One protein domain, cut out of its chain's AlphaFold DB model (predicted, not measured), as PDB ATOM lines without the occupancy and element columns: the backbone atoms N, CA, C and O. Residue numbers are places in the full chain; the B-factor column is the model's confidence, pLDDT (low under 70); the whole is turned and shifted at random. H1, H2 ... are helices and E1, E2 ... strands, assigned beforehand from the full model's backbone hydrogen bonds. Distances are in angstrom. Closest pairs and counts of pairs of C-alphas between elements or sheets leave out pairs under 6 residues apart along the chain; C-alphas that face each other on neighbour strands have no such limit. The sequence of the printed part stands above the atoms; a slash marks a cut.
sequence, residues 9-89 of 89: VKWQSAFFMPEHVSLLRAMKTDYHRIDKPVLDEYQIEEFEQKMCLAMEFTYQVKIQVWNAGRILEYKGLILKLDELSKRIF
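This is residues 9 to 89 of the 89 residues of the protein "YolD-like family protein" of Bacillus sp. M6-12 (UniProt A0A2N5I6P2). A long arm of two helices, H1 turned off at its far end and H2 leading inward, joins a loose triangle made by the link of residues 32 to 40, helix H3 and the strand hairpin of E1 and E2. H3 and the hairpin make a V that meets at H3's last turns, and the tail of residues 78 to 89 folds back from E2 as a small loop, of which residues 82 to 87 stick out. The printed part has 81 residues with three named helices and two named strands, in the order H1, H2, H3, E1, E2; the one sheet has the order E1, E2 and is antiparallel, and the class is mixed, helices and strands. The whole is extended, with a radius of gyration of the C-alphas of 20.8 A and spans of 63 by 26 by 19 A.

H1, residues 9 to 15, and H2, residues 18 to 31, meet only through their tight link of two residues. H2 is apart from H3, residues 41 to 56, and a short link of nine residues joins them. H3 touches no helix. H3 and E1, residues 60 to 67, have 2 pairs of C-alphas within 8 A; the closest are those of Ala 54 and Val 61, 7.0 A apart. For H3 and E2, residues 70 to 77, the closest C-alphas are those of Met 55 and Leu 77, 7.8 A apart. E1 and E2 are antiparallel neighbours and a hairpin, with 157 degrees between their directions. N 63 and O 74 are within hydrogen-bond range at 2.8 A, and so are N 72 and O 65 at 2.8 A. H1 and H2 are both apart from E1 and E2. In H2 and H3 every O i to N i+4 pair is within hydrogen-bond range; in H1 it is 1 of 3, and 1 of 4 O i to N i+3 pairs.

H1 begins at C-alpha 9, (-122.119, 68.755, 43.090), and is 10.7 A long from first to last C-alpha. H2 measures 19.7 A and H3 23.0 A; H3 begins at C-alpha 41, (-88.928, 29.629, 30.348). E1 measures 22.1 A and E2 22.4 A, with E2 ending at C-alpha 77, (-76.169, 48.488, 40.000).

The two C-alphas farthest apart are those of Ala 14 and Glu 56, at 63.6 A. The printed part has no cut, no link is long, and residue 89 is the chain's last. Residues 81 to 82 pair antiparallel with residues 87 to 88. The mean pLDDT of the printed part is 70.6; it is under 70 in 37 residues, among them 9 to 16, 25 to 38 and 79 to 89.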
ATOM      1  N   VAL A   9    -122.245  69.997  42.308       61.53
ATOM      2  CA  VAL A   9    -122.119  68.755  43.090       61.53
ATOM      3  C   VAL A   9    -123.474  68.098  43.387       61.53
ATOM      4  O   VAL A   9    -123.572  66.878  43.318       61.53
ATOM      5  N   LYS A  10    -124.537  68.873  43.660       57.38
ATOM      6  CA  LYS A  10    -125.876  68.305  43.933       57.38
ATOM      7  C   LYS A  10    -126.533  67.680  42.696       57.38
ATOM      8  O   LYS A  10    -127.257  66.699  42.810       57.38
ATOM      9  N   TRP A  11    -126.274  68.246  41.519       61.22
ATOM     10  CA  TRP A  11    -126.877  67.803  40.259       61.22
ATOM     11  C   TRP A  11    -126.116  66.635  39.626       61.22
ATOM     12  O   TRP A  11    -126.717  65.811  38.942       61.22
ATOM     13  N   GLN A  12    -124.814  66.504  39.903       59.97
ATOM     14  CA  GLN A  12    -124.014  65.368  39.434       59.97
ATOM     15  C   GLN A  12    -124.486  64.023  40.006       59.97
ATOM     16  O   GLN A  12    -124.506  63.037  39.277       59.97
ATOM     17  N   SER A  13    -124.910  63.978  41.273       58.47
ATOM     18  CA  SER A  13    -125.473  62.765  41.888       58.47
ATOM     19  C   SER A  13    -126.913  62.467  41.466       58.47
ATOM     20  O   SER A  13    -127.375  61.350  41.658       58.47
ATOM     21  N   ALA A  14    -127.635  63.449  40.920       59.75
ATOM     22  CA  ALA A  14    -129.005  63.261  40.439       59.75
ATOM     23  C   ALA A  14    -129.051  62.598  39.051       59.75
ATOM     24  O   ALA A  14    -130.037  61.954  38.713       59.75
ATOM     25  N   PHE A  15    -127.985  62.745  38.258       60.28
ATOM     26  CA  PHE A  15    -127.895  62.183  36.907       60.28
ATOM     27  C   PHE A  15    -127.237  60.795  36.866       60.28
ATOM     28  O   PHE A  15    -127.400  60.063  35.895       60.28
ATOM     29  N   PHE A  16    -126.498  60.421  37.917       63.69
ATOM     30  CA  PHE A  16    -125.815  59.135  38.011       63.69
ATOM     31  C   PHE A  16    -126.197  58.407  39.293       63.69
ATOM     32  O   PHE A  16    -125.970  58.899  40.397       63.69
ATOM     33  N   MET A  17    -126.720  57.191  39.136       74.00
ATOM     34  CA  MET A  17    -127.006  56.303  40.256       74.00
ATOM     35  C   MET A  17    -125.699  55.998  41.016       74.00
ATOM     36  O   MET A  17    -124.666  55.768  40.376       74.00
ATOM     37  N   PRO A  18    -125.692  55.990  42.361       67.88
ATOM     38  CA  PRO A  18    -124.481  55.735  43.147       67.88
ATOM     39  C   PRO A  18    -123.819  54.388  42.814       67.88
ATOM     40  O   PRO A  18    -122.595  54.270  42.915       67.88
ATOM     41  N   GLU A  19    -124.592  53.411  42.333       71.31
ATOM     42  CA  GLU A  19    -124.073  52.157  41.777       71.31
ATOM     43  C   GLU A  19    -123.203  52.376  40.533       71.31
ATOM     44  O   GLU A  19    -122.083  51.874  40.480       71.31
ATOM     45  N   HIS A  20    -123.636  53.208  39.580       73.38
ATOM     46  CA  HIS A  20    -122.836  53.549  38.398       73.38
ATOM     47  C   HIS A  20    -121.545  54.279  38.767       73.38
ATOM     48  O   HIS A  20    -120.488  53.988  38.214       73.38
ATOM     49  N   VAL A  21    -121.597  55.204  39.728       72.50
ATOM     50  CA  VAL A  21    -120.394  55.911  40.200       72.50
ATOM     51  C   VAL A  21    -119.411  54.940  40.861       72.50
ATOM     52  O   VAL A  21    -118.200  55.067  40.681       72.50
ATOM     53  N   SER A  22    -119.921  53.958  41.600       71.44
ATOM     54  CA  SER A  22    -119.108  52.923  42.244       71.44
ATOM     55  C   SER A  22    -118.496  51.967  41.218       71.44
ATOM     56  O   SER A  22    -117.299  51.696  41.285       71.44
ATOM     57  N   LEU A  23    -119.269  51.550  40.211       74.69
ATOM     58  CA  LEU A  23    -118.798  50.722  39.100       74.69
ATOM     59  C   LEU A  23    -117.711  51.433  38.289       74.69
ATOM     60  O   LEU A  23    -116.670  50.849  38.015       74.69
ATOM     61  N   LEU A  24    -117.899  52.717  37.968       74.56
ATOM     62  CA  LEU A  24    -116.896  53.516  37.259       74.56
ATOM     63  C   LEU A  24    -115.604  53.677  38.073       74.56
ATOM     64  O   LEU A  24    -114.516  53.698  37.502       74.56
ATOM     65  N   ARG A  25    -115.690  53.766  39.408       69.50
ATOM     66  CA  ARG A  25    -114.509  53.797  40.290       69.50
ATOM     67  C   ARG A  25    -113.795  52.449  40.350       69.50
ATOM     68  O   ARG A  25    -112.565  52.436  40.307       69.50
ATOM     69  N   ALA A  26    -114.541  51.348  40.422       66.31
ATOM     70  CA  ALA A  26    -113.985  50.000  40.356       66.31
ATOM     71  C   ALA A  26    -113.286  49.778  39.007       66.31
ATOM     72  O   ALA A  26    -112.080  49.566  38.976       66.31
ATOM     73  N   MET A  27    -113.983  50.025  37.893       62.84
ATOM     74  CA  MET A  27    -113.422  49.925  36.543       62.84
ATOM     75  C   MET A  27    -112.200  50.817  36.339       62.84
ATOM     76  O   MET A  27    -111.232  50.380  35.737       62.84
ATOM     77  N   LYS A  28    -112.185  52.045  36.868       61.59
ATOM     78  CA  LYS A  28    -110.998  52.910  36.798       61.59
ATOM     79  C   LYS A  28    -109.812  52.344  37.585       61.59
ATOM     80  O   LYS A  28    -108.667  52.562  37.205       61.59
ATOM     81  N   THR A  29    -110.077  51.636  38.677       61.72
ATOM     82  CA  THR A  29    -109.039  50.985  39.485       61.72
ATOM     83  C   THR A  29    -108.484  49.756  38.766       61.72
ATOM     84  O   THR A  29    -107.269  49.575  38.737       61.72
ATOM     85  N   ASP A  30    -109.348  48.962  38.131       58.44
ATOM     86  CA  ASP A  30    -108.961  47.787  37.345       58.44
ATOM     87  C   ASP A  30    -108.326  48.146  35.993       58.44
ATOM     88  O   ASP A  30    -107.404  47.470  35.562       58.44
ATOM     89  N   TYR A  31    -108.703  49.261  35.364       54.59
ATOM     90  CA  TYR A  31    -108.105  49.722  34.100       54.59
ATOM     91  C   TYR A  31    -106.618  50.089  34.233       54.59
ATOM     92  O   TYR A  31    -105.862  50.040  33.268       54.59
ATOM     93  N   HIS A  32    -106.180  50.468  35.436       56.41
ATOM     94  CA  HIS A  32    -104.769  50.717  35.734       56.41
ATOM     95  C   HIS A  32    -104.022  49.468  36.212       56.41
ATOM     96  O   HIS A  32    -102.821  49.558  36.478       56.41
ATOM     97  N   ARG A  33    -104.704  48.323  36.351       56.34
ATOM     98  CA  ARG A  33    -104.033  47.060  36.623       56.34
ATOM     99  C   ARG A  33    -103.455  46.547  35.321       56.34
ATOM    100  O   ARG A  33    -104.173  46.165  34.410       56.34
ATOM    101  N   ILE A  34    -102.135  46.560  35.248       61.28
ATOM    102  CA  ILE A  34    -101.414  45.892  34.175       61.28
ATOM    103  C   ILE A  34    -101.491  44.396  34.480       61.28
ATOM    104  O   ILE A  34    -101.182  43.997  35.607       61.28
ATOM    105  N   ASP A  35    -101.918  43.578  33.521       60.88
ATOM    106  CA  ASP A  35    -101.900  42.122  33.667       60.88
ATOM    107  C   ASP A  35    -100.491  41.628  34.006       60.88
ATOM    108  O   ASP A  35     -99.485  42.201  33.575       60.88
ATOM    109  N   LYS A  36    -100.409  40.582  34.836       63.84
ATOM    110  CA  LYS A  36     -99.118  40.002  35.210       63.84
ATOM    111  C   LYS A  36     -98.422  39.527  33.932       63.84
ATOM    112  O   LYS A  36     -99.002  38.695  33.234       63.84
ATOM    113  N   PRO A  37     -97.201  40.002  33.628       64.69
ATOM    114  CA  PRO A  37     -96.468  39.487  32.486       64.69
ATOM    115  C   PRO A  37     -96.213  37.997  32.721       64.69
ATOM    116  O   PRO A  37     -95.618  37.609  33.731       64.69
ATOM    117  N   VAL A  38     -96.728  37.163  31.822       69.62
ATOM    118  CA  VAL A  38     -96.385  35.744  31.770       69.62
ATOM    119  C   VAL A  38     -95.006  35.671  31.133       69.62
ATOM    120  O   VAL A  38     -94.828  36.140  30.012       69.62
ATOM    121  N   LEU A  39     -94.035  35.167  31.887       73.25
ATOM    122  CA  LEU A  39     -92.680  34.943  31.401       73.25
ATOM    123  C   LEU A  39     -92.569  33.487  30.974       73.25
ATOM    124  O   LEU A  39     -92.876  32.598  31.768       73.25
ATOM    125  N   ASP A  40     -92.161  33.276  29.730       80.00
ATOM    126  CA  ASP A  40     -91.809  31.954  29.226       80.00
ATOM    127  C   ASP A  40     -90.443  31.501  29.781       80.00
ATOM    128  O   ASP A  40     -89.645  32.332  30.223       80.00
ATOM    129  N   GLU A  41     -90.157  30.199  29.768       79.00
ATOM    130  CA  GLU A  41     -88.928  29.629  30.348       79.00
ATOM    131  C   GLU A  41     -87.664  30.204  29.689       79.00
ATOM    132  O   GLU A  41     -86.750  30.647  30.386       79.00
ATOM    133  N   TYR A  42     -87.684  30.376  28.363       82.25
ATOM    134  CA  TYR A  42     -86.602  31.029  27.621       82.25
ATOM    135  C   TYR A  42     -86.366  32.479  28.065       82.25
ATOM    136  O   TYR A  42     -85.228  32.946  28.128       82.25
ATOM    137  N   GLN A  43     -87.435  33.209  28.396       79.81
ATOM    138  CA  GLN A  43     -87.311  34.593  28.858       79.81
ATOM    139  C   GLN A  43     -86.695  34.662  30.256       79.81
ATOM    140  O   GLN A  43     -85.967  35.607  30.557       79.81
ATOM    141  N   ILE A  44     -86.980  33.672  31.107       83.06
ATOM    142  CA  ILE A  44     -86.382  33.568  32.439       83.06
ATOM    143  C   ILE A  44     -84.877  33.315  32.309       83.06
ATOM    144  O   ILE A  44     -84.098  34.042  32.925       83.06
ATOM    145  N   GLU A  45     -84.468  32.371  31.460       83.25
ATOM    146  CA  GLU A  45     -83.049  32.088  31.205       83.25
ATOM    147  C   GLU A  45     -82.309  33.308  30.642       83.25
ATOM    148  O   GLU A  45     -81.230  33.664  31.119       83.25
ATOM    149  N   GLU A  46     -82.906  34.015  29.675       85.62
ATOM    150  CA  GLU A  46     -82.334  35.254  29.143       85.62
ATOM    151  C   GLU A  46     -82.136  36.321  30.227       85.62
ATOM    152  O   GLU A  46     -81.164  37.083  30.183       85.62
ATOM    153  N   PHE A  47     -83.062  36.429  31.182       84.19
ATOM    154  CA  PHE A  47     -82.917  37.367  32.289       84.19
ATOM    155  C   PHE A  47     -81.813  36.949  33.247       84.19
ATOM    156  O   PHE A  47     -81.024  37.808  33.633       84.19
ATOM    157  N   GLU A  48     -81.704  35.665  33.579       82.19
ATOM    158  CA  GLU A  48     -80.619  35.165  34.427       82.19
ATOM    159  C   GLU A  48     -79.253  35.416  33.767       82.19
ATOM    160  O   GLU A  48     -78.358  35.982  34.398       82.19
ATOM    161  N   GLN A  49     -79.120  35.163  32.459       85.62
ATOM    162  CA  GLN A  49     -77.906  35.497  31.706       85.62
ATOM    163  C   GLN A  49     -77.599  37.001  31.711       85.62
ATOM    164  O   GLN A  49     -76.465  37.407  31.978       85.62
ATOM    165  N   LYS A  50     -78.599  37.854  31.450       84.19
ATOM    166  CA  LYS A  50     -78.431  39.320  31.471       84.19
ATOM    167  C   LYS A  50     -78.047  39.832  32.857       84.19
ATOM    168  O   LYS A  50     -77.265  40.775  32.950       84.19
ATOM    169  N   MET A  51     -78.562  39.222  33.923       81.44
ATOM    170  CA  MET A  51     -78.202  39.561  35.300       81.44
ATOM    171  C   MET A  51     -76.749  39.192  35.608       81.44
ATOM    172  O   MET A  51     -76.031  40.031  36.147       81.44
ATOM    173  N   CYS A  52     -76.292  38.006  35.195       80.81
ATOM    174  CA  CYS A  52     -74.890  37.599  35.335       80.81
ATOM    175  C   CYS A  52     -73.939  38.560  34.607       80.81
ATOM    176  O   CYS A  52     -72.966  39.031  35.194       80.81
ATOM    177  N   LEU A  53     -74.259  38.927  33.362       83.69
ATOM    178  CA  LEU A  53     -73.476  39.904  32.599       83.69
ATOM    179  C   LEU A  53     -73.485  41.284  33.271       83.69
ATOM    180  O   LEU A  53     -72.453  41.935  33.397       83.69
ATOM    181  N   ALA A  54     -74.645  41.746  33.734       82.94
ATOM    182  CA  ALA A  54     -74.744  43.031  34.411       82.94
ATOM    183  C   ALA A  54     -73.923  43.089  35.707       82.94
ATOM    184  O   ALA A  54     -73.363  44.143  36.013       82.94
ATOM    185  N   MET A  55     -73.823  41.976  36.438       78.31
ATOM    186  CA  MET A  55     -72.945  41.855  37.602       78.31
ATOM    187  C   MET A  55     -71.466  41.890  37.212       78.31
ATOM    188  O   MET A  55     -70.709  42.653  37.805       78.31
ATOM    189  N   GLU A  56     -71.058  41.110  36.206       80.00
ATOM    190  CA  GLU A  56     -69.655  41.026  35.768       80.00
ATOM    191  C   GLU A  56     -69.119  42.383  35.295       80.00
ATOM    192  O   GLU A  56     -68.032  42.811  35.682       80.00
ATOM    193  N   PHE A  57     -69.916  43.104  34.510       80.81
ATOM    194  CA  PHE A  57     -69.516  44.378  33.918       80.81
ATOM    195  C   PHE A  57     -69.940  45.604  34.738       80.81
ATOM    196  O   PHE A  57     -69.695  46.734  34.317       80.81
ATOM    197  N   THR A  58     -70.570  45.410  35.906       78.56
ATOM    198  CA  THR A  58     -71.103  46.502  36.746       78.56
ATOM    199  C   THR A  58     -72.011  47.448  35.940       78.56
ATOM    200  O   THR A  58     -71.931  48.675  36.036       78.56
ATOM    201  N   TYR A  59     -72.877  46.884  35.093       80.31
ATOM    202  CA  TYR A  59     -73.803  47.681  34.293       80.31
ATOM    203  C   TYR A  59     -74.961  48.200  35.145       80.31
ATOM    204  O   TYR A  59     -75.504  47.505  36.007       80.31
ATOM    205  N   GLN A  60     -75.389  49.431  34.860       77.12
ATOM    206  CA  GLN A  60     -76.643  49.944  35.397       77.12
ATOM    207  C   GLN A  60     -77.809  49.220  34.734       77.12
ATOM    208  O   GLN A  60     -78.031  49.339  33.529       77.12
ATOM    209  N   VAL A  61     -78.579  48.501  35.539       81.75
ATOM    210  CA  VAL A  61     -79.775  47.797  35.091       81.75
ATOM    211  C   VAL A  61     -81.024  48.542  35.520       81.75
ATOM    212  O   VAL A  61     -81.072  49.229  36.547       81.75
ATOM    213  N   LYS A  62     -82.074  48.368  34.725       81.94
ATOM    214  CA  LYS A  62     -83.430  48.735  35.100       81.94
ATOM    215  C   LYS A  62     -84.222  47.451  35.318       81.94
ATOM    216  O   LYS A  62     -84.396  46.677  34.383       81.94
ATOM    217  N   ILE A  63     -84.723  47.258  36.530       82.31
ATOM    218  CA  ILE A  63     -85.541  46.107  36.906       82.31
ATOM    219  C   ILE A  63     -86.982  46.578  37.038       82.31
ATOM    220  O   ILE A  63     -87.272  47.537  37.752       82.31
ATOM    221  N   GLN A  64     -87.887  45.898  36.345       80.81
ATOM    222  CA  GLN A  64     -89.317  46.152  36.429       80.81
ATOM    223  C   GLN A  64     -89.971  45.004  37.197       80.81
ATOM    224  O   GLN A  64     -89.988  43.869  36.733       80.81
ATOM    225  N   VAL A  65     -90.485  45.291  38.392       79.44
ATOM    226  CA  VAL A  65     -91.149  44.303  39.245       79.44
ATOM    227  C   VAL A  65     -92.647  44.516  39.162       79.44
ATOM    228  O   VAL A  65     -93.158  45.581  39.510       79.44
ATOM    229  N   TRP A  66     -93.363  43.487  38.730       76.88
ATOM    230  CA  TRP A  66     -94.815  43.495  38.772       76.88
ATOM    231  C   TRP A  66     -95.306  43.139  40.179       76.88
ATOM    232  O   TRP A  66     -94.960  42.089  40.718       76.88
ATOM    233  N   ASN A  67     -96.133  43.997  40.776       74.06
ATOM    234  CA  ASN A  67     -96.785  43.747  42.056       74.06
ATOM    235  C   ASN A  67     -98.257  44.185  42.006       74.06
ATOM    236  O   ASN A  67     -98.556  45.372  41.871       74.06
ATOM    237  N   ALA A  68     -99.171  43.215  42.117       67.62
ATOM    238  CA  ALA A  68    -100.616  43.417  42.270       67.62
ATOM    239  C   ALA A  68    -101.247  44.408  41.261       67.62
ATOM    240  O   ALA A  68    -102.119  45.208  41.612       67.62
ATOM    241  N   GLY A  69    -100.801  44.353  40.001       66.88
ATOM    242  CA  GLY A  69    -101.285  45.198  38.904       66.88
ATOM    243  C   GLY A  69    -100.507  46.499  38.691       66.88
ATOM    244  O   GLY A  69    -100.883  47.296  37.839       66.88
ATOM    245  N   ARG A  70     -99.423  46.738  39.437       65.94
ATOM    246  CA  ARG A  70     -98.519  47.879  39.235       65.94
ATOM    247  C   ARG A  70     -97.136  47.389  38.838       65.94
ATOM    248  O   ARG A  70     -96.637  46.424  39.407       65.94
ATOM    249  N   ILE A  71     -96.505  48.089  37.901       74.75
ATOM    250  CA  ILE A  71     -95.094  47.887  37.576       74.75
ATOM    251  C   ILE A  71     -94.281  48.890  38.393       74.75
ATOM    252  O   ILE A  71     -94.477  50.099  38.278       74.75
ATOM    253  N   LEU A  72     -93.396  48.377  39.241       76.62
ATOM    254  CA  LEU A  72     -92.410  49.156  39.979       76.62
ATOM    255  C   LEU A  72     -91.100  49.124  39.203       76.62
ATOM    256  O   LEU A  72     -90.615  48.050  38.859       76.62
ATOM    257  N   GLU A  73     -90.526  50.289  38.934       78.50
ATOM    258  CA  GLU A  73     -89.247  50.398  38.238       78.50
ATOM    259  C   GLU A  73     -88.135  50.740  39.229       78.50
ATOM    260  O   GLU A  73     -88.178  51.775  39.894       78.50
ATOM    261  N   TYR A  74     -87.110  49.897  39.280       79.06
ATOM    262  CA  TYR A  74     -85.885  50.121  40.038       79.06
ATOM    263  C   TYR A  74     -84.734  50.334  39.061       79.06
ATOM    264  O   TYR A  74     -84.611  49.615  38.070       79.06
ATOM    265  N   LYS A  75     -83.893  51.331  39.322       80.88
ATOM    266  CA  LYS A  75     -82.665  51.579  38.561       80.88
ATOM    267  C   LYS A  75     -81.495  51.504  39.524       80.88
ATOM    268  O   LYS A  75     -81.527  52.176  40.553       80.88
ATOM    269  N   GLY A  76     -80.485  50.716  39.192       78.19
ATOM    270  CA  GLY A  76     -79.342  50.538  40.072       78.19
ATOM    271  C   GLY A  76     -78.261  49.662  39.469       78.19
ATOM    272  O   GLY A  76     -78.363  49.199  38.335       78.19
ATOM    273  N   LEU A  77     -77.211  49.471  40.256       74.62
ATOM    274  CA  LEU A  77     -76.169  48.488  40.000       74.62
ATOM    275  C   LEU A  77     -76.547  47.213  40.754       74.62
ATOM    276  O   LEU A  77     -77.014  47.299  41.888       74.62
ATOM    277  N   ILE A  78     -76.349  46.050  40.140       71.19
ATOM    278  CA  ILE A  78     -76.500  44.774  40.845       71.19
ATOM    279  C   ILE A  78     -75.191  44.537  41.597       71.19
ATOM    280  O   ILE A  78     -74.182  44.209  40.979       71.19
ATOM    281  N   LEU A  79     -75.187  44.749  42.914       63.91
ATOM    282  CA  LEU A  79     -73.999  44.540  43.748       63.91
ATOM    283  C   LEU A  79     -73.876  43.074  44.158       63.91
ATOM    284  O   LEU A  79     -72.780  42.516  44.165       63.91
ATOM    285  N   LYS A  80     -75.005  42.445  44.505       60.44
ATOM    286  CA  LYS A  80     -75.030  41.040  44.904       60.44
ATOM    287  C   LYS A  80     -76.364  40.387  44.557       60.44
ATOM    288  O   LYS A  80     -77.426  40.871  44.952       60.44
ATOM    289  N   LEU A  81     -76.288  39.255  43.864       61.53
ATOM    290  CA  LEU A  81     -77.414  38.355  43.649       61.53
ATOM    291  C   LEU A  81     -77.292  37.178  44.617       61.53
ATOM    292  O   LEU A  81     -76.295  36.461  44.608       61.53
ATOM    293  N   ASP A  82     -78.291  37.000  45.476       62.00
ATOM    294  CA  ASP A  82     -78.384  35.815  46.326       62.00
ATOM    295  C   ASP A  82     -79.174  34.735  45.571       62.00
ATOM    296  O   ASP A  82     -80.400  34.813  45.465       62.00
ATOM    297  N   GLU A  83     -78.458  33.769  44.994       54.69
ATOM    298  CA  GLU A  83     -78.991  32.733  44.087       54.69
ATOM    299  C   GLU A  83     -80.032  31.825  44.767       54.69
ATOM    300  O   GLU A  83     -81.012  31.408  44.153       54.69
ATOM    301  N   LEU A  84     -79.885  31.604  46.078       52.03
ATOM    302  CA  LEU A  84     -80.793  30.790  46.893       52.03
ATOM    303  C   LEU A  84     -82.083  31.530  47.264       52.03
ATOM    304  O   LEU A  84     -83.149  30.921  47.360       52.03
ATOM    305  N   SER A  85     -81.998  32.844  47.475       54.88
ATOM    306  CA  SER A  85     -83.134  33.656  47.921       54.88
ATOM    307  C   SER A  85     -83.830  34.412  46.781       54.88
ATOM    308  O   SER A  85     -84.865  35.034  47.026       54.88
ATOM    309  N   LYS A  86     -83.249  34.418  45.567       57.03
ATOM    310  CA  LYS A  86     -83.599  35.300  44.431       57.03
ATOM    311  C   LYS A  86     -83.815  36.759  44.868       57.03
ATOM    312  O   LYS A  86     -84.772  37.419  44.460       57.03
ATOM    313  N   ARG A  87     -82.937  37.260  45.747       52.44
ATOM    314  CA  ARG A  87     -82.956  38.645  46.249       52.44
ATOM    315  C   ARG A  87     -81.776  39.422  45.682       52.44
ATOM    316  O   ARG A  87     -80.656  38.919  45.649       52.44
ATOM    317  N   ILE A  88     -82.058  40.647  45.250       59.44
ATOM    318  CA  ILE A  88     -81.077  41.601  44.730       59.44
ATOM    319  C   ILE A  88     -80.789  42.596  45.857       59.44
ATOM    320  O   ILE A  88     -81.734  43.198  46.376       59.44
ATOM    321  N   PHE A  89     -79.519  42.717  46.251       51.34
ATOM    322  CA  PHE A  89     -79.032  43.704  47.221       51.34
ATOM    323  C   PHE A  89     -78.260  44.825  46.522       51.34
ATOM    324  O   PHE A  89     -77.526  44.522  45.548       51.34
TER     325      PHE A  89